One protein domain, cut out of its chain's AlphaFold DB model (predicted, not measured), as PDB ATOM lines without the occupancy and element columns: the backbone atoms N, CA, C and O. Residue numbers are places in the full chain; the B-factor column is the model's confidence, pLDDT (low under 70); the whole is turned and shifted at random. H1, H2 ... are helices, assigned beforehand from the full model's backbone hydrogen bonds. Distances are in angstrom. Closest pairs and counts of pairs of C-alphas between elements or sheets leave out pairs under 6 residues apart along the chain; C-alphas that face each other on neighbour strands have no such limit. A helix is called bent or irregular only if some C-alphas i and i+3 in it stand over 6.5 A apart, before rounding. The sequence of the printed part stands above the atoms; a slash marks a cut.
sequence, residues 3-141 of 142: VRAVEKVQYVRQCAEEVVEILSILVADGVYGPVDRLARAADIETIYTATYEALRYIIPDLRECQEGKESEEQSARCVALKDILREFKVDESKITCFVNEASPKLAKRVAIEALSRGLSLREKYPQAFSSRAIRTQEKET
ATOM      1  N   VAL A   3      -0.635  30.575 -20.428       56.31
ATOM      2  CA  VAL A   3      -1.749  29.655 -20.107       56.31
ATOM      3  C   VAL A   3      -2.915  29.782 -21.102       56.31
ATOM      4  O   VAL A   3      -3.367  28.783 -21.650       56.31
ATOM      5  N   ARG A   4      -3.298  31.016 -21.466       62.12
ATOM      6  CA  ARG A   4      -4.401  31.290 -22.412       62.12
ATOM      7  C   ARG A   4      -4.171  30.749 -23.829       62.12
ATOM      8  O   ARG A   4      -5.123  30.409 -24.524       62.12
ATOM      9  N   ALA A   5      -2.917  30.682 -24.280       64.00
ATOM     10  CA  ALA A   5      -2.595  30.168 -25.612       64.00
ATOM     11  C   ALA A   5      -2.733  28.638 -25.679       64.00
ATOM     12  O   ALA A   5      -3.186  28.106 -26.689       64.00
ATOM     13  N   VAL A   6      -2.388  27.935 -24.598       66.88
ATOM     14  CA  VAL A   6      -2.502  26.472 -24.510       66.88
ATOM     15  C   VAL A   6      -3.971  26.046 -24.451       66.88
ATOM     16  O   VAL A   6      -4.366  25.135 -25.178       66.88
ATOM     17  N   GLU A   7      -4.789  26.758 -23.673       69.62
ATOM     18  CA  GLU A   7      -6.238  26.527 -23.580       69.62
ATOM     19  C   GLU A   7      -6.930  26.709 -24.936       69.62
ATOM     20  O   GLU A   7      -7.702  25.848 -25.358       69.62
ATOM     21  N   LYS A   8      -6.589  27.772 -25.680       71.06
ATOM     22  CA  LYS A   8      -7.142  28.005 -27.022       71.06
ATOM     23  C   LYS A   8      -6.780  26.880 -28.000       71.06
ATOM     24  O   LYS A   8      -7.631  26.421 -28.756       71.06
ATOM     25  N   VAL A   9      -5.534  26.399 -27.977       74.12
ATOM     26  CA  VAL A   9      -5.082  25.300 -28.853       74.12
ATOM     27  C   VAL A   9      -5.795  23.988 -28.521       74.12
ATOM     28  O   VAL A   9      -6.153  23.241 -29.432       74.12
ATOM     29  N   GLN A  10      -6.007  23.694 -27.237       75.94
ATOM     30  CA  GLN A  10      -6.750  22.507 -26.812       75.94
ATOM     31  C   GLN A  10      -8.225  22.585 -27.208       75.94
ATOM     32  O   GLN A  10      -8.758  21.605 -27.722       75.94
ATOM     33  N   TYR A  11      -8.853  23.748 -27.047       74.81
ATOM     34  CA  TYR A  11     -10.247  23.955 -27.426       74.81
ATOM     35  C   TYR A  11     -10.466  23.762 -28.935       74.81
ATOM     36  O   TYR A  11     -11.307  22.966 -29.337       74.81
ATOM     37  N   VAL A  12      -9.625  24.364 -29.785       78.75
ATOM     38  CA  VAL A  12      -9.721  24.194 -31.250       78.75
ATOM     39  C   VAL A  12      -9.516  22.734 -31.679       78.75
ATOM     40  O   VAL A  12     -10.143  22.278 -32.634       78.75
ATOM     41  N   ARG A  13      -8.681  21.964 -30.967       82.12
ATOM     42  CA  ARG A  13      -8.546  20.516 -31.211       82.12
ATOM     43  C   ARG A  13      -9.821  19.746 -30.877       82.12
ATOM     44  O   ARG A  13     -10.180  18.853 -31.630       82.12
ATOM     45  N   GLN A  14     -10.504  20.094 -29.788       82.19
ATOM     46  CA  GLN A  14     -11.788  19.475 -29.443       82.19
ATOM     47  C   GLN A  14     -12.864  19.797 -30.485       82.19
ATOM     48  O   GLN A  14     -13.641  18.921 -30.844       82.19
ATOM     49  N   CYS A  15     -12.872  21.024 -31.009       86.06
ATOM     50  CA  CYS A  15     -13.768  21.419 -32.096       86.06
ATOM     51  C   CYS A  15     -13.499  20.622 -33.383       86.06
ATOM     52  O   CYS A  15     -14.427  20.221 -34.079       86.06
ATOM     53  N   ALA A  16     -12.223  20.363 -33.684       90.94
ATOM     54  CA  ALA A  16     -11.815  19.578 -34.844       90.94
ATOM     55  C   ALA A  16     -12.214  18.097 -34.741       90.94
ATOM     56  O   ALA A  16     -12.527  17.496 -35.764       90.94
ATOM     57  N   GLU A  17     -12.225  17.521 -33.537       91.75
ATOM     58  CA  GLU A  17     -12.534  16.101 -33.326       91.75
ATOM     59  C   GLU A  17     -13.939  15.731 -33.814       91.75
ATOM     60  O   GLU A  17     -14.115  14.741 -34.515       91.75
ATOM     61  N   GLU A  18     -14.933  16.567 -33.528       89.88
ATOM     62  CA  GLU A  18     -16.309  16.304 -33.960       89.88
ATOM     63  C   GLU A  18     -16.464  16.395 -35.484       89.88
ATOM     64  O   GLU A  18     -17.168  15.604 -36.113       89.88
ATOM     65  N   VAL A  19     -15.731  17.316 -36.113       94.12
ATOM     66  CA  VAL A  19     -15.674  17.411 -37.576       94.12
ATOM     67  C   VAL A  19     -14.986  16.183 -38.175       94.12
ATOM     68  O   VAL A  19     -15.428  15.683 -39.209       94.12
ATOM     69  N   VAL A  20     -13.945  15.655 -37.520       96.06
ATOM     70  CA  VAL A  20     -13.302  14.392 -37.911       96.06
ATOM     71  C   VAL A  20     -14.296  13.233 -37.836       96.06
ATOM     72  O   VAL A  20     -14.376  12.464 -38.794       96.06
ATOM     73  N   GLU A  21     -15.066  13.106 -36.752       94.75
ATOM     74  CA  GLU A  21     -16.079  12.053 -36.594       94.75
ATOM     75  C   GLU A  21     -17.111  12.106 -37.730       94.75
ATOM     76  O   GLU A  21     -17.294  11.115 -38.444       94.75
ATOM     77  N   ILE A  22     -17.695  13.279 -37.987       94.44
ATOM     78  CA  ILE A  22     -18.680  13.482 -39.061       94.44
ATOM     79  C   ILE A  22     -18.095  13.129 -40.431       94.44
ATOM     80  O   ILE A  22     -18.683  12.354 -41.185       94.44
ATOM     81  N   LEU A  23     -16.923  13.669 -40.766       96.31
ATOM     82  CA  LEU A  23     -16.290  13.409 -42.059       96.31
ATOM     83  C   LEU A  23     -15.875  11.943 -42.213       96.31
ATOM     84  O   LEU A  23     -15.952  11.404 -43.315       96.31
ATOM     85  N   SER A  24     -15.473  11.277 -41.130       96.44
ATOM     86  CA  SER A  24     -15.099   9.862 -41.165       96.44
ATOM     87  C   SER A  24     -16.286   8.955 -41.500       96.44
ATOM     88  O   SER A  24     -16.120   7.988 -42.242       96.44
ATOM     89  N   ILE A  25     -17.495   9.307 -41.048       94.69
ATOM     90  CA  ILE A  25     -18.731   8.615 -41.435       94.69
ATOM     91  C   ILE A  25     -18.973   8.760 -42.941       94.69
ATOM     92  O   ILE A  25     -19.247   7.773 -43.620       94.69
ATOM     93  N   LEU A  26     -18.810   9.971 -43.483       94.19
ATOM     94  CA  LEU A  26     -18.984  10.214 -44.919       94.19
ATOM     95  C   LEU A  26     -17.966   9.444 -45.761       94.19
ATOM     96  O   LEU A  26     -18.320   8.867 -46.785       94.19
ATOM     97  N   VAL A  27     -16.715   9.369 -45.312       95.31
ATOM     98  CA  VAL A  27     -15.687   8.540 -45.955       95.31
ATOM     99  C   VAL A  27     -16.075   7.067 -45.930       95.31
ATOM    100  O   VAL A  27     -15.905   6.383 -46.941       95.31
ATOM    101  N   ALA A  28     -16.599   6.574 -44.804       93.50
ATOM    102  CA  ALA A  28     -17.064   5.197 -44.700       93.50
ATOM    103  C   ALA A  28     -18.197   4.914 -45.705       93.50
ATOM    104  O   ALA A  28     -18.195   3.860 -46.338       93.50
ATOM    105  N   ASP A  29     -19.077   5.895 -45.936       90.56
ATOM    106  CA  ASP A  29     -20.125   5.873 -46.968       90.56
ATOM    107  C   ASP A  29     -19.625   6.028 -48.414       90.56
ATOM    108  O   ASP A  29     -20.411   5.901 -49.356       90.56
ATOM    109  N   GLY A  30     -18.340   6.329 -48.623       91.19
ATOM    110  CA  GLY A  30     -17.786   6.641 -49.942       91.19
ATOM    111  C   GLY A  30     -18.106   8.055 -50.448       91.19
ATOM    112  O   GLY A  30     -17.960   8.333 -51.638       91.19
ATOM    113  N   VAL A  31     -18.536   8.964 -49.569       93.25
ATOM    114  CA  VAL A  31     -18.788  10.379 -49.870       93.25
ATOM    115  C   VAL A  31     -17.529  11.197 -49.562       93.25
ATOM    116  O   VAL A  31     -17.298  11.629 -48.435       93.25
ATOM    117  N   TYR A  32     -16.709  11.436 -50.587       94.62
ATOM    118  CA  TYR A  32     -15.402  12.098 -50.436       94.62
ATOM    119  C   TYR A  32     -15.419  13.616 -50.664       94.62
ATOM    120  O   TYR A  32     -14.502  14.306 -50.228       94.62
ATOM    121  N   GLY A  33     -16.459  14.165 -51.302       95.12
ATOM    122  CA  GLY A  33     -16.504  15.573 -51.729       95.12
ATOM    123  C   GLY A  33     -16.168  16.596 -50.629       95.12
ATOM    124  O   GLY A  33     -15.261  17.410 -50.828       95.12
ATOM    125  N   PRO A  34     -16.831  16.550 -49.457       96.44
ATOM    126  CA  PRO A  34     -16.517  17.445 -48.342       96.44
ATOM    127  C   PRO A  34     -15.074  17.301 -47.834       96.44
ATOM    128  O   PRO A  34     -14.418  18.298 -47.537       96.44
ATOM    129  N   VAL A  35     -14.547  16.073 -47.785       96.81
ATOM    130  CA  VAL A  35     -13.176  15.782 -47.329       96.81
ATOM    131  C   VAL A  35     -12.148  16.318 -48.317       96.81
ATOM    132  O   VAL A  35     -11.211  17.005 -47.913       96.81
ATOM    133  N   ASP A  36     -12.344  16.071 -49.611       97.19
ATOM    134  CA  ASP A  36     -11.460  16.555 -50.671       97.19
ATOM    135  C   ASP A  36     -11.419  18.080 -50.716       97.19
ATOM    136  O   ASP A  36     -10.352  18.679 -50.886       97.19
ATOM    137  N   ARG A  37     -12.574  18.730 -50.526       96.81
ATOM    138  CA  ARG A  37     -12.653  20.189 -50.444       96.81
ATOM    139  C   ARG A  37     -11.903  20.711 -49.224       96.81
ATOM    140  O   ARG A  37     -11.101  21.634 -49.359       96.81
ATOM    141  N   LEU A  38     -12.089  20.089 -48.062       95.69
ATOM    142  CA  LEU A  38     -11.391  20.475 -46.838       95.69
ATOM    143  C   LEU A  38      -9.867  20.261 -46.947       95.69
ATOM    144  O   LEU A  38      -9.089  21.103 -46.499       95.69
ATOM    145  N   ALA A  39      -9.427  19.195 -47.620       96.25
ATOM    146  CA  ALA A  39      -8.016  18.919 -47.910       96.25
ATOM    147  C   ALA A  39      -7.373  19.953 -48.854       96.25
ATOM    148  O   ALA A  39      -6.149  20.119 -48.876       96.25
ATOM    149  N   ARG A  40      -8.180  20.667 -49.641       95.81
ATOM    150  CA  ARG A  40      -7.720  21.709 -50.571       95.81
ATOM    151  C   ARG A  40      -7.979  23.123 -50.069       95.81
ATOM    152  O   ARG A  40      -7.540  24.061 -50.728       95.81
ATOM    153  N   ALA A  41      -8.624  23.279 -48.914       95.25
ATOM    154  CA  ALA A  41      -8.970  24.579 -48.369       95.25
ATOM    155  C   ALA A  41      -7.742  25.497 -48.274       95.25
ATOM    156  O   ALA A  41      -6.694  25.115 -47.735       95.25
ATOM    157  N   ALA A  42      -7.889  26.701 -48.825       94.31
ATOM    158  CA  ALA A  42      -6.907  27.780 -48.765       94.31
ATOM    159  C   ALA A  42      -7.401  28.962 -47.914       94.31
ATOM    160  O   ALA A  42      -6.593  29.750 -47.428       94.31
ATOM    161  N   ASP A  43      -8.709  29.034 -47.684       93.62
ATOM    162  CA  ASP A  43      -9.412  30.105 -46.991       93.62
ATOM    163  C   ASP A  43     -10.522  29.538 -46.089       93.62
ATOM    164  O   ASP A  43     -10.863  28.352 -46.143       93.62
ATOM    165  N   ILE A  44     -11.054  30.404 -45.224       92.94
ATOM    166  CA  ILE A  44     -12.103  30.066 -44.254       92.94
ATOM    167  C   ILE A  44     -13.425  29.738 -44.956       92.94
ATOM    168  O   ILE A  44     -14.154  28.865 -44.494       92.94
ATOM    169  N   GLU A  45     -13.727  30.384 -46.083       94.38
ATOM    170  CA  GLU A  45     -14.962  30.145 -46.833       94.38
ATOM    171  C   GLU A  45     -15.021  28.700 -47.342       94.38
ATOM    172  O   GLU A  45     -16.014  28.006 -47.140       94.38
ATOM    173  N   THR A  46     -13.913  28.185 -47.870       95.94
ATOM    174  CA  THR A  46     -13.796  26.792 -48.308       95.94
ATOM    175  C   THR A  46     -13.970  25.815 -47.142       95.94
ATOM    176  O   THR A  46     -14.619  24.778 -47.302       95.94
ATOM    177  N   ILE A  47     -13.423  26.139 -45.961       95.44
ATOM    178  CA  ILE A  47     -13.608  25.345 -44.733       95.44
ATOM    179  C   ILE A  47     -15.084  25.341 -44.326       95.44
ATOM    180  O   ILE A  47     -15.637  24.273 -44.052       95.44
ATOM    181  N   TYR A  48     -15.730  26.511 -44.328       94.62
ATOM    182  CA  TYR A  48     -17.153  26.659 -44.038       94.62
ATOM    183  C   TYR A  48     -17.989  25.809 -44.994       94.62
ATOM    184  O   TYR A  48     -18.772  24.975 -44.541       94.62
ATOM    185  N   THR A  49     -17.793  25.954 -46.308       95.44
ATOM    186  CA  THR A  49     -18.598  25.235 -47.297       95.44
ATOM    187  C   THR A  49     -18.405  23.727 -47.189       95.44
ATOM    188  O   THR A  49     -19.389  22.996 -47.207       95.44
ATOM    189  N   ALA A  50     -17.166  23.251 -47.031       96.62
ATOM    190  CA  ALA A  50     -16.891  21.826 -46.855       96.62
ATOM    191  C   ALA A  50     -17.574  21.263 -45.598       96.62
ATOM    192  O   ALA A  50     -18.208  20.210 -45.645       96.62
ATOM    193  N   THR A  51     -17.490  21.988 -44.482       94.94
ATOM    194  CA  THR A  51     -18.094  21.568 -43.210       94.94
ATOM    195  C   THR A  51     -19.623  21.579 -43.296       94.94
ATOM    196  O   THR A  51     -20.273  20.622 -42.885       94.94
ATOM    197  N   TYR A  52     -20.211  22.617 -43.895       94.06
ATOM    198  CA  TYR A  52     -21.654  22.713 -44.115       94.06
ATOM    199  C   TYR A  52     -22.181  21.598 -45.028       94.06
ATOM    200  O   TYR A  52     -23.205  20.981 -44.733       94.06
ATOM    201  N   GLU A  53     -21.471  21.296 -46.119       94.56
ATOM    202  CA  GLU A  53     -21.818  20.178 -46.996       94.56
ATOM    203  C   GLU A  53     -21.805  18.853 -46.234       94.56
ATOM    204  O   GLU A  53     -22.749  18.076 -46.363       94.56
ATOM    205  N   ALA A  54     -20.794  18.615 -45.393       95.38
ATOM    206  CA  ALA A  54     -20.728  17.409 -44.573       95.38
ATOM    207  C   ALA A  54     -21.934  17.276 -43.628       95.38
ATOM    208  O   ALA A  54     -22.553  16.213 -43.546       95.38
ATOM    209  N   LEU A  55     -22.321  18.375 -42.972       93.62
ATOM    210  CA  LEU A  55     -23.499  18.411 -42.105       93.62
ATOM    211  C   LEU A  55     -24.786  18.082 -42.858       93.62
ATOM    212  O   LEU A  55     -25.624  17.331 -42.362       93.62
ATOM    213  N   ARG A  56     -24.929  18.593 -44.082       93.38
ATOM    214  CA  ARG A  56     -26.099  18.321 -44.922       93.38
ATOM    215  C   ARG A  56     -26.261  16.833 -45.244       93.38
ATOM    216  O   ARG A  56     -27.397  16.381 -45.373       93.38
ATOM    217  N   TYR A  57     -25.164  16.085 -45.362       91.06
ATOM    218  CA  TYR A  57     -25.222  14.638 -45.567       91.06
ATOM    219  C   TYR A  57     -25.636  13.880 -44.303       91.06
ATOM    220  O   TYR A  57     -26.407  12.929 -44.404       91.06
ATOM    221  N   ILE A  58     -25.135  14.279 -43.129       90.00
ATOM    222  CA  ILE A  58     -25.292  13.482 -41.905       90.00
ATOM    223  C   ILE A  58     -26.552  13.820 -41.095       90.00
ATOM    224  O   ILE A  58     -27.146  12.922 -40.506       90.00
ATOM    225  N   ILE A  59     -26.993  15.085 -41.074       90.44
ATOM    226  CA  ILE A  59     -28.125  15.541 -40.243       90.44
ATOM    227  C   ILE A  59     -29.411  14.726 -40.468       90.44
ATOM    228  O   ILE A  59     -30.048  14.382 -39.469       90.44
ATOM    229  N   PRO A  60     -29.819  14.395 -41.713       89.69
ATOM    230  CA  PRO A  60     -31.009  13.576 -41.934       89.69
ATOM    231  C   PRO A  60     -30.923  12.217 -41.232       89.69
ATOM    232  O   PRO A  60     -31.857  11.835 -40.533       89.69
ATOM    233  N   ASP A  61     -29.773  11.545 -41.338       87.81
ATOM    234  CA  ASP A  61     -29.555  10.233 -40.728       87.81
ATOM    235  C   ASP A  61     -29.586  10.323 -39.193       87.81
ATOM    236  O   ASP A  61     -30.220   9.498 -38.539       87.81
ATOM    237  N   LEU A  62     -28.957  11.349 -38.603       89.19
ATOM    238  CA  LEU A  62     -28.991  11.555 -37.146       89.19
ATOM    239  C   LEU A  62     -30.412  11.769 -36.640       89.19
ATOM    240  O   LEU A  62     -30.788  11.221 -35.606       89.19
ATOM    241  N   ARG A  63     -31.206  12.542 -37.382       88.44
ATOM    242  CA  ARG A  63     -32.590  12.831 -37.023       88.44
ATOM    243  C   ARG A  63     -33.466  11.584 -37.100       88.44
ATOM    244  O   ARG A  63     -34.256  11.356 -36.190       88.44
ATOM    245  N   GLU A  64     -33.315  10.773 -38.144       87.38
ATOM    246  CA  GLU A  64     -34.045   9.505 -38.274       87.38
ATOM    247  C   GLU A  64     -33.720   8.551 -37.119       87.38
ATOM    248  O   GLU A  64     -34.642   8.064 -36.463       87.38
ATOM    249  N   CYS A  65     -32.433   8.372 -36.799       88.62
ATOM    250  CA  CYS A  65     -31.991   7.528 -35.685       88.62
ATOM    251  C   CYS A  65     -32.433   8.061 -34.312       88.62
ATOM    252  O   CYS A  65     -32.749   7.285 -33.412       88.62
ATOM    253  N   GLN A  66     -32.452   9.384 -34.122       88.31
ATOM    254  CA  GLN A  66     -32.889  10.000 -32.868       88.31
ATOM    255  C   GLN A  66     -34.402   9.858 -32.654       88.31
ATOM    256  O   GLN A  66     -34.852   9.672 -31.524       88.31
ATOM    257  N   GLU A  67     -35.189   9.968 -33.725       89.06
ATOM    258  CA  GLU A  67     -36.650   9.864 -33.679       89.06
ATOM    259  C   GLU A  67     -37.148   8.404 -33.680       89.06
ATOM    260  O   GLU A  67     -38.355   8.189 -33.569       89.06
ATOM    261  N   GLY A  68     -36.252   7.412 -33.790       85.56
ATOM    262  CA  GLY A  68     -36.616   5.993 -33.881       85.56
ATOM    263  C   GLY A  68     -37.382   5.663 -35.166       85.56
ATOM    264  O   GLY A  68     -38.280   4.820 -35.161       85.56
ATOM    265  N   LYS A  69     -37.125   6.428 -36.234       85.31
ATOM    266  CA  LYS A  69     -37.821   6.336 -37.527       85.31
ATOM    267  C   LYS A  69     -36.993   5.619 -38.585       85.31
ATOM    268  O   LYS A  69     -37.346   5.656 -39.762       85.31
ATOM    269  N   GLU A  70     -35.890   5.001 -38.186       84.19
ATOM    270  CA  GLU A  70     -35.057   4.230 -39.085       84.19
ATOM    271  C   GLU A  70     -35.801   3.003 -39.622       84.19
ATOM    272  O   GLU A  70     -36.546   2.318 -38.919       84.19
ATOM    273  N   SER A  71     -35.584   2.707 -40.900       82.62
ATOM    274  CA  SER A  71     -35.973   1.413 -41.464       82.62
ATOM    275  C   SER A  71     -35.140   0.272 -40.864       82.62
ATOM    276  O   SER A  71     -34.037   0.491 -40.358       82.62
ATOM    277  N   GLU A  72     -35.608  -0.976 -40.991       78.81
ATOM    278  CA  GLU A  72     -34.813  -2.161 -40.614       78.81
ATOM    279  C   GLU A  72     -33.430  -2.160 -41.290       78.81
ATOM    280  O   GLU A  72     -32.423  -2.482 -40.662       78.81
ATOM    281  N   GLU A  73     -33.361  -1.700 -42.544       73.56
ATOM    282  CA  GLU A  73     -32.111  -1.551 -43.296       73.56
ATOM    283  C   GLU A  73     -31.167  -0.488 -42.704       73.56
ATOM    284  O   GLU A  73     -29.947  -0.598 -42.830       73.56
ATOM    285  N   GLN A  74     -31.708   0.549 -42.059       81.12
ATOM    286  CA  GLN A  74     -30.943   1.634 -41.436       81.12
ATOM    287  C   GLN A  74     -30.593   1.360 -39.969       81.12
ATOM    288  O   GLN A  74     -29.734   2.048 -39.417       81.12
ATOM    289  N   SER A  75     -31.173   0.335 -39.343       85.50
ATOM    290  CA  SER A  75     -30.918   0.015 -37.934       85.50
ATOM    291  C   SER A  75     -29.431  -0.233 -37.648       85.50
ATOM    292  O   SER A  75     -28.857   0.348 -36.725       85.50
ATOM    293  N   ALA A  76     -28.747  -0.992 -38.515       87.19
ATOM    294  CA  ALA A  76     -27.304  -1.227 -38.398       87.19
ATOM    295  C   ALA A  76     -26.480   0.070 -38.492       87.19
ATOM    296  O   ALA A  76     -25.450   0.211 -37.828       87.19
ATOM    297  N   ARG A  77     -26.949   1.034 -39.292       87.12
ATOM    298  CA  ARG A  77     -26.329   2.353 -39.422       87.12
ATOM    299  C   ARG A  77     -26.525   3.180 -38.163       87.12
ATOM    300  O   ARG A  77     -25.551   3.747 -37.685       87.12
ATOM    301  N   CYS A  78     -27.727   3.218 -37.595       89.88
ATOM    302  CA  CYS A  78     -27.970   3.937 -36.346       89.88
ATOM    303  C   CYS A  78     -27.109   3.395 -35.199       89.88
ATOM    304  O   CYS A  78     -26.535   4.180 -34.449       89.88
ATOM    305  N   VAL A  79     -26.925   2.074 -35.110       89.12
ATOM    306  CA  VAL A  79     -25.992   1.469 -34.144       89.12
ATOM    307  C   VAL A  79     -24.561   1.969 -34.366       89.12
ATOM    308  O   VAL A  79     -23.935   2.452 -33.427       89.12
ATOM    309  N   ALA A  80     -24.058   1.929 -35.605       89.38
ATOM    310  CA  ALA A  80     -22.715   2.424 -35.913       89.38
ATOM    311  C   ALA A  80     -22.564   3.926 -35.614       89.38
ATOM    312  O   ALA A  80     -21.568   4.346 -35.030       89.38
ATOM    313  N   LEU A  81     -23.564   4.738 -35.966       90.25
ATOM    314  CA  LEU A  81     -23.574   6.173 -35.694       90.25
ATOM    315  C   LEU A  81     -23.555   6.468 -34.194       90.25
ATOM    316  O   LEU A  81     -22.864   7.392 -33.797       90.25
ATOM    317  N   LYS A  82     -24.244   5.676 -33.366       88.50
ATOM    318  CA  LYS A  82     -24.220   5.814 -31.902       88.50
ATOM    319  C   LYS A  82     -22.871   5.444 -31.287       88.50
ATOM    320  O   LYS A  82     -22.490   5.980 -30.250       88.50
ATOM    321  N   ASP A  83     -22.167   4.499 -31.900       88.00
ATOM    322  CA  ASP A  83     -20.829   4.111 -31.458       88.00
ATOM    323  C   ASP A  83     -19.776   5.166 -31.825       88.00
ATOM    324  O   ASP A  83     -18.800   5.348 -31.096       88.00
ATOM    325  N   ILE A  84     -19.944   5.822 -32.978       87.19
ATOM    326  CA  ILE A  84     -19.016   6.835 -33.494       87.19
ATOM    327  C   ILE A  84     -19.291   8.185 -32.833       87.19
ATOM    328  O   ILE A  84     -18.382   8.811 -32.294       87.19
ATOM    329  N   LEU A  85     -20.547   8.617 -32.876       84.56
ATOM    330  CA  LEU A  85     -21.020   9.860 -32.299       84.56
ATOM    331  C   LEU A  85     -21.588   9.531 -30.927       84.56
ATOM    332  O   LEU A  85     -22.599   8.842 -30.808       84.56
ATOM    333  N   ARG A  86     -20.941  10.046 -29.878       72.69
ATOM    334  CA  ARG A  86     -21.357   9.809 -28.482       72.69
ATOM    335  C   ARG A  86     -22.836  10.128 -28.242       72.69
ATOM    336  O   ARG A  86     -23.465   9.520 -27.380       72.69
ATOM    337  N   GLU A  87     -23.373  11.075 -29.006       74.31
ATOM    338  CA  GLU A  87     -24.783  11.440 -29.055       74.31
ATOM    339  C   GLU A  87     -25.209  11.581 -30.525       74.31
ATOM    340  O   GLU A  87     -24.412  12.009 -31.359       74.31
ATOM    341  N   PHE A  88     -26.477  11.302 -30.856       77.56
ATOM    342  CA  PHE A  88     -27.054  11.613 -32.179       77.56
ATOM    343  C   PHE A  88     -27.314  13.114 -32.351       77.56
ATOM    344  O   PHE A  88     -28.390  13.547 -32.756       77.56
ATOM    345  N   LYS A  89     -26.340  13.930 -31.976       78.56
ATOM    346  CA  LYS A  89     -26.431  15.373 -32.015       78.56
ATOM    347  C   LYS A  89     -25.083  15.932 -32.415       78.56
ATOM    348  O   LYS A  89     -24.055  15.530 -31.886       78.56
ATOM    349  N   VAL A  90     -25.139  16.895 -33.323       82.25
ATOM    350  CA  VAL A  90     -24.005  17.755 -33.626       82.25
ATOM    351  C   VAL A  90     -24.048  18.953 -32.683       82.25
ATOM    352  O   VAL A  90     -25.069  19.636 -32.560       82.25
ATOM    353  N   ASP A  91     -22.944  19.213 -32.007       85.88
ATOM    354  CA  ASP A  91     -22.706  20.406 -31.219       85.88
ATOM    355  C   ASP A  91     -22.319  21.559 -32.154       85.88
ATOM    356  O   ASP A  91     -21.163  21.750 -32.549       85.88
ATOM    357  N   GLU A  92     -23.320  22.369 -32.499       84.56
ATOM    358  CA  GLU A  92     -23.162  23.555 -33.344       84.56
ATOM    359  C   GLU A  92     -22.058  24.499 -32.847       84.56
ATOM    360  O   GLU A  92     -21.414  25.166 -33.661       84.56
ATOM    361  N   SER A  93     -21.792  24.546 -31.535       85.75
ATOM    362  CA  SER A  93     -20.748  25.407 -30.976       85.75
ATOM    363  C   SER A  93     -19.348  24.934 -31.370       85.75
ATOM    364  O   SER A  93     -18.495  25.758 -31.706       85.75
ATOM    365  N   LYS A  94     -19.121  23.617 -31.429       86.06
ATOM    366  CA  LYS A  94     -17.854  23.026 -31.874       86.06
ATOM    367  C   LYS A  94     -17.676  23.129 -33.379       86.06
ATOM    368  O   LYS A  94     -16.579  23.453 -33.824       86.06
ATOM    369  N   ILE A  95     -18.744  22.951 -34.156       87.75
ATOM    370  CA  ILE A  95     -18.708  23.211 -35.602       87.75
ATOM    371  C   ILE A  95     -18.342  24.672 -35.865       87.75
ATOM    372  O   ILE A  95     -17.414  24.958 -36.620       87.75
ATOM    373  N   THR A  96     -19.035  25.603 -35.212       88.75
ATOM    374  CA  THR A  96     -18.801  27.043 -35.374       88.75
ATOM    375  C   THR A  96     -17.388  27.422 -34.933       88.75
ATOM    376  O   THR A  96     -16.700  28.170 -35.625       88.75
ATOM    377  N   CYS A  97     -16.919  26.859 -33.818       90.12
ATOM    378  CA  CYS A  97     -15.541  26.995 -33.359       90.12
ATOM    379  C   CYS A  97     -14.537  26.507 -34.411       90.12
ATOM    380  O   CYS A  97     -13.595  27.230 -34.726       90.12
ATOM    381  N   PHE A  98     -14.738  25.315 -34.984       91.25
ATOM    382  CA  PHE A  98     -13.851  24.793 -36.019       91.25
ATOM    383  C   PHE A  98     -13.823  25.722 -37.227       91.25
ATOM    384  O   PHE A  98     -12.749  26.126 -37.650       91.25
ATOM    385  N   VAL A  99     -14.980  26.121 -37.748       91.19
ATOM    386  CA  VAL A  99     -15.026  26.951 -38.953       91.19
ATOM    387  C   VAL A  99     -14.380  28.324 -38.738       91.19
ATOM    388  O   VAL A  99     -13.648  28.791 -39.607       91.19
ATOM    389  N   ASN A 100     -14.588  28.947 -37.578       89.06
ATOM    390  CA  ASN A 100     -14.067  30.288 -37.304       89.06
ATOM    391  C   ASN A 100     -12.578  30.305 -36.934       89.06
ATOM    392  O   ASN A 100     -11.892  31.293 -37.191       89.06
ATOM    393  N   GLU A 101     -12.075  29.241 -36.307       88.75
ATOM    394  CA  GLU A 101     -10.719  29.212 -35.744       88.75
ATOM    395  C   GLU A 101      -9.762  28.288 -36.515       88.75
ATOM    396  O   GLU A 101      -8.548  28.307 -36.276       88.75
ATOM    397  N   ALA A 102     -10.261  27.463 -37.442       87.25
ATOM    398  CA  ALA A 102      -9.414  26.561 -38.207       87.25
ATOM    399  C   ALA A 102      -8.561  27.314 -39.227       87.25
ATOM    400  O   ALA A 102      -9.032  28.009 -40.123       87.25
ATOM    401  N   SER A 103      -7.256  27.072 -39.147       91.94
ATOM    402  CA  SER A 103      -6.347  27.404 -40.242       91.94
ATOM    403  C   SER A 103      -6.473  26.387 -41.387       91.94
ATOM    404  O   SER A 103      -6.736  25.207 -41.126       91.94
ATOM    405  N   PRO A 104      -6.133  26.765 -42.634       92.94
ATOM    406  CA  PRO A 104      -6.013  25.826 -43.754       92.94
ATOM    407  C   PRO A 104      -5.137  24.600 -43.443       92.94
ATOM    408  O   PRO A 104      -5.414  23.482 -43.868       92.94
ATOM    409  N   LYS A 105      -4.079  24.775 -42.639       93.12
ATOM    410  CA  LYS A 105      -3.212  23.672 -42.198       93.12
ATOM    411  C   LYS A 105      -3.941  22.685 -41.283       93.12
ATOM    412  O   LYS A 105      -3.683  21.485 -41.367       93.12
ATOM    413  N   LEU A 106      -4.807  23.176 -40.397       93.19
ATOM    414  CA  LEU A 106      -5.619  22.325 -39.530       93.19
ATOM    415  C   LEU A 106      -6.692  21.592 -40.339       93.19
ATOM    416  O   LEU A 106      -6.819  20.384 -40.183       93.19
ATOM    417  N   ALA A 107      -7.378  22.285 -41.251       94.69
ATOM    418  CA  ALA A 107      -8.372  21.694 -42.147       94.69
ATOM    419  C   ALA A 107      -7.812  20.491 -42.928       94.69
ATOM    420  O   ALA A 107      -8.400  19.413 -42.933       94.69
ATOM    421  N   LYS A 108      -6.600  20.628 -43.481       95.31
ATOM    422  CA  LYS A 108      -5.893  19.530 -44.160       95.31
ATOM    423  C   LYS A 108      -5.613  18.336 -43.253       95.31
ATOM    424  O   LYS A 108      -5.749  17.195 -43.684       95.31
ATOM    425  N   ARG A 109      -5.216  18.583 -42.001       95.69
ATOM    426  CA  ARG A 109      -4.986  17.514 -41.016       95.69
ATOM    427  C   ARG A 109      -6.277  16.781 -40.679       95.69
ATOM    428  O   ARG A 109      -6.277  15.560 -40.708       95.69
ATOM    429  N   VAL A 110      -7.355  17.527 -40.443       96.25
ATOM    430  CA  VAL A 110      -8.696  16.979 -40.202       96.25
ATOM    431  C   VAL A 110      -9.149  16.109 -41.370       96.25
ATOM    432  O   VAL A 110      -9.608  14.998 -41.145       96.25
ATOM    433  N   ALA A 111      -8.954  16.556 -42.614       97.19
ATOM    434  CA  ALA A 111      -9.323  15.771 -43.791       97.19
ATOM    435  C   ALA A 111      -8.552  14.439 -43.884       97.19
ATOM    436  O   ALA A 111      -9.154  13.395 -44.124       97.19
ATOM    437  N   ILE A 112      -7.232  14.455 -43.656       96.56
ATOM    438  CA  ILE A 112      -6.399  13.236 -43.665       96.56
ATOM    439  C   ILE A 112      -6.813  12.285 -42.539       96.56
ATOM    440  O   ILE A 112      -6.917  11.076 -42.743       96.56
ATOM    441  N   GLU A 113      -7.047  12.826 -41.347       97.44
ATOM    442  CA  GLU A 113      -7.450  12.042 -40.187       97.44
ATOM    443  C   GLU A 113      -8.827  11.405 -40.388       97.44
ATOM    444  O   GLU A 113      -8.985  10.204 -40.172       97.44
ATOM    445  N   ALA A 114      -9.794  12.173 -40.892       97.38
ATOM    446  CA  ALA A 114     -11.116  11.676 -41.244       97.38
ATOM    447  C   ALA A 114     -11.054  10.583 -42.318       97.38
ATOM    448  O   ALA A 114     -11.739   9.570 -42.189       97.38
ATOM    449  N   LEU A 115     -10.199  10.744 -43.337       96.62
ATOM    450  CA  LEU A 115      -9.983   9.724 -44.362       96.62
ATOM    451  C   LEU A 115      -9.468   8.419 -43.745       96.62
ATOM    452  O   LEU A 115     -10.037   7.357 -43.984       96.62
ATOM    453  N   SER A 116      -8.428   8.498 -42.912       96.50
ATOM    454  CA  SER A 116      -7.864   7.320 -42.249       96.50
ATOM    455  C   SER A 116      -8.893   6.630 -41.352       96.50
ATOM    456  O   SER A 116      -9.039   5.412 -41.419       96.50
ATOM    457  N   ARG A 117      -9.617   7.394 -40.525       96.69
ATOM    458  CA  ARG A 117     -10.626   6.836 -39.614       96.69
ATOM    459  C   ARG A 117     -11.804   6.241 -40.374       96.69
ATOM    460  O   ARG A 117     -12.254   5.157 -40.025       96.69
ATOM    461  N   GLY A 118     -12.279   6.903 -41.425       95.44
ATOM    462  CA  GLY A 118     -13.418   6.434 -42.212       95.44
ATOM    463  C   GLY A 118     -13.154   5.111 -42.928       95.44
ATOM    464  O   GLY A 118     -14.029   4.247 -42.962       95.44
ATOM    465  N   LEU A 119     -11.930   4.901 -43.421       93.81
ATOM    466  CA  LEU A 119     -11.524   3.608 -43.980       93.81
ATOM    467  C   LEU A 119     -11.591   2.497 -42.921       93.81
ATOM    468  O   LEU A 119     -12.185   1.452 -43.174       93.81
ATOM    469  N   SER A 120     -11.090   2.750 -41.709       95.12
ATOM    470  CA  SER A 120     -11.192   1.795 -40.596       95.12
ATOM    471  C   SER A 120     -12.636   1.570 -40.128       95.12
ATOM    472  O   SER A 120     -13.003   0.455 -39.763       95.12
ATOM    473  N   LEU A 121     -13.490   2.599 -40.148       94.00
ATOM    474  CA  LEU A 121     -14.911   2.462 -39.807       94.00
ATOM    475  C   LEU A 121     -15.653   1.568 -40.797       94.00
ATOM    476  O   LEU A 121     -16.487   0.765 -40.382       94.00
ATOM    477  N   ARG A 122     -15.325   1.666 -42.087       91.12
ATOM    478  CA  ARG A 122     -15.897   0.805 -43.125       91.12
ATOM    479  C   ARG A 122     -15.556  -0.670 -42.904       91.12
ATOM    480  O   ARG A 122     -16.407  -1.524 -43.125       91.12
ATOM    481  N   GLU A 123     -14.344  -0.959 -42.436       90.75
ATOM    482  CA  GLU A 123     -13.926  -2.315 -42.054       90.75
ATOM    483  C   GLU A 123     -14.617  -2.791 -40.771       90.75
ATOM    484  O   GLU A 123     -15.015  -3.951 -40.676       90.75
ATOM    485  N   LYS A 124     -14.787  -1.896 -39.789       92.38
ATOM    486  CA  LYS A 124     -15.415  -2.207 -38.497       92.38
ATOM    487  C   LYS A 124     -16.926  -2.441 -38.606       92.38
ATOM    488  O   LYS A 124     -17.459  -3.287 -37.892       92.38
ATOM    489  N   TYR A 125     -17.612  -1.709 -39.485       90.12
ATOM    490  CA  TYR A 125     -19.068  -1.755 -39.651       90.12
ATOM    491  C   TYR A 125     -19.477  -1.988 -41.118       90.12
ATOM    492  O   TYR A 125     -20.149  -1.143 -41.721       90.12
ATOM    493  N   PRO A 126     -19.121  -3.134 -41.722       87.19
ATOM    494  CA  PRO A 126     -19.354  -3.367 -43.146       87.19
ATOM    495  C   PRO A 126     -20.848  -3.330 -43.499       87.19
ATOM    496  O   PRO A 126     -21.231  -2.735 -44.502       87.19
ATOM    497  N   GLN A 127     -21.718  -3.865 -42.642       85.00
ATOM    498  CA  GLN A 127     -23.172  -3.840 -42.828       85.00
ATOM    499  C   GLN A 127     -23.798  -2.435 -42.756       85.00
ATOM    500  O   GLN A 127     -24.866  -2.224 -43.321       85.00
ATOM    501  N   ALA A 128     -23.152  -1.472 -42.086       85.88
ATOM    502  CA  ALA A 128     -23.665  -0.105 -41.950       85.88
ATOM    503  C   ALA A 128     -23.303   0.787 -43.151       85.88
ATOM    504  O   ALA A 128     -24.041   1.719 -43.473       85.88
ATOM    505  N   PHE A 129     -22.171   0.496 -43.806       84.62
ATOM    506  CA  PHE A 129     -21.548   1.370 -44.808       84.62
ATOM    507  C   PHE A 129     -21.398   0.730 -46.205       84.62
ATOM    508  O   PHE A 129     -20.960   1.380 -47.150       84.62
ATOM    509  N   SER A 130     -21.795  -0.534 -46.385       68.06
ATOM    510  CA  SER A 130     -21.771  -1.235 -47.684       68.06
ATOM    511  C   SER A 130     -22.876  -0.770 -48.654       68.06
ATOM    512  O   SER A 130     -22.699  -0.768 -49.872       68.06
ATOM    513  N   SER A 131     -24.019  -0.318 -48.128       54.62
ATOM    514  CA  SER A 131     -25.289  -0.258 -48.870       54.62
ATOM    515  C   SER A 131     -25.484   0.985 -49.756       54.62
ATOM    516  O   SER A 131     -26.245   0.932 -50.723       54.62
ATOM    517  N   ARG A 132     -24.826   2.118 -49.465       54.56
ATOM    518  CA  ARG A 132     -24.992   3.362 -50.254       54.56
ATOM    519  C   ARG A 132     -24.135   3.399 -51.520       54.56
ATOM    520  O   ARG A 132     -24.591   3.942 -52.521       54.56
ATOM    521  N   ALA A 133     -22.965   2.758 -51.527       43.62
ATOM    522  CA  ALA A 133     -22.104   2.697 -52.712       43.62
ATOM    523  C   ALA A 133     -22.745   1.930 -53.889       43.62
ATOM    524  O   ALA A 133     -22.436   2.209 -55.044       43.62
ATOM    525  N   ILE A 134     -23.664   1.000 -53.606       43.47
ATOM    526  CA  ILE A 134     -24.344   0.177 -54.619       43.47
ATOM    527  C   ILE A 134     -25.589   0.894 -55.178       43.47
ATOM    528  O   ILE A 134     -25.841   0.861 -56.379       43.47
ATOM    529  N   ARG A 135     -26.340   1.622 -54.337       43.25
ATOM    530  CA  ARG A 135     -27.612   2.264 -54.733       43.25
ATOM    531  C   ARG A 135     -27.453   3.473 -55.664       43.25
ATOM    532  O   ARG A 135     -28.394   3.794 -56.390       43.25
ATOM    533  N   THR A 136     -26.303   4.147 -55.667       43.81
ATOM    534  CA  THR A 136     -26.079   5.315 -56.544       43.81
ATOM    535  C   THR A 136     -25.775   4.905 -57.988       43.81
ATOM    536  O   THR A 136     -26.182   5.606 -58.906       43.81
ATOM    537  N   GLN A 137     -25.154   3.739 -58.216       40.06
ATOM    538  CA  GLN A 137     -24.836   3.273 -59.576       40.06
ATOM    539  C   GLN A 137     -26.056   2.741 -60.346       40.06
ATOM    540  O   GLN A 137     -26.103   2.844 -61.570       40.06
ATOM    541  N   GLU A 138     -27.081   2.232 -59.655       38.25
ATOM    542  CA  GLU A 138     -28.290   1.698 -60.306       38.25
ATOM    543  C   GLU A 138     -29.306   2.775 -60.722       38.25
ATOM    544  O   GLU A 138     -30.164   2.516 -61.566       38.25
ATOM    545  N   LYS A 139     -29.230   3.989 -60.155       40.28
ATOM    546  CA  LYS A 139     -30.125   5.102 -60.530       40.28
ATOM    547  C   LYS A 139     -29.630   5.929 -61.716       40.28
ATOM    548  O   LYS A 139     -30.434   6.638 -62.302       40.28
ATOM    549  N   GLU A 140     -28.354   5.833 -62.083       45.38
ATOM    550  CA  GLU A 140     -27.792   6.536 -63.250       45.38
ATOM    551  C   GLU A 140     -27.829   5.696 -64.541       45.38
ATOM    552  O   GLU A 140     -27.462   6.184 -65.607       45.38
ATOM    553  N   THR A 141     -28.297   4.444 -64.476       46.47
ATOM    554  CA  THR A 141     -28.387   3.516 -65.623       46.47
ATOM    555  C   THR A 141     -29.821   3.147 -66.032       46.47
ATOM    556  O   THR A 141     -30.017   2.172 -66.760       46.47
TER     557      THR A 141
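AT A GLANCE: This is residues 3 to 141 of the 142 residues of an uncharacterized protein of Ignisphaera aggregans (UniProt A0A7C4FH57). Two long helices, H1 and H6, cross, with the hairpin of H2 and H3a packed on them and H5 bridging H1 and H3a. Towards one end of the elongated body H4 sits between H3b and H7, and residues 134 to 141 stick out. The printed part has 139 residues with eight named helices, H1 to H8 in order, and no named strand: all helix. It is compact, with a radius of gyration of the C-alphas of 15.4 A, and spans 50 by 32 by 23 A.

IN THESE COORDINATES: Find C-alpha 3 at (-1.749, 29.655, -20.107); from there H1 runs 37.9 A to residue 28, with a kink of 26 degrees near residue 19. H6, residues 104 to 124, is 30.0 A long. H2 is residues 33 to 40. H3, residues 44 to 67, was assigned as one helix by its hydrogen bonds but is bent, C-alphas 57 and 60 being 6.9 A apart; its arms are H3a, 44 to 57, and H3b, 60 to 67. H4, 72 to 84, is only just irregular, C-alphas 73 and 76 being 6.9 A apart. H5 is 92 to 101, H7 126 to 129, and H8 131 to 139, ending at (-30.125, 5.102, -60.530).

HOW THE PARTS SIT: Look first at Ser 24 and Gly 118, the closest C-alphas of H1 and H6, 4.0 A apart; residues 16 to 28 of H1 touch H6 at a steep tilt of 44 degrees, the same way. H2 touches H3a, Pro 34 to Ala 50 at 4.6 A between closest C-alphas. H5 touches H1, Cys 15 to Lys 94 at 4.4 A. H4 touches H3b, about perpendicular at 86 degrees, Cys 65 to Cys 78 at 5.4 A, and H7, Arg 77 to Ala 128 at 4.4 A. H7 and H8 meet only through their link. In H2, H3a, H3b, H5 and H6 every O i to N i+4 pair is within hydrogen-bond range; H1 has 20 of 22, H4 7 of 9, H8 0 of 5 but 2 of 6 O i to N i+3 pairs, and H7 is too short.

THE WHOLE: The C-alphas farthest apart, Val 3 and Thr 141, are 58.9 A apart. The printed part has no cut and no long link. Confidence is under 70 at residues 3 to 7 and 130 to 141.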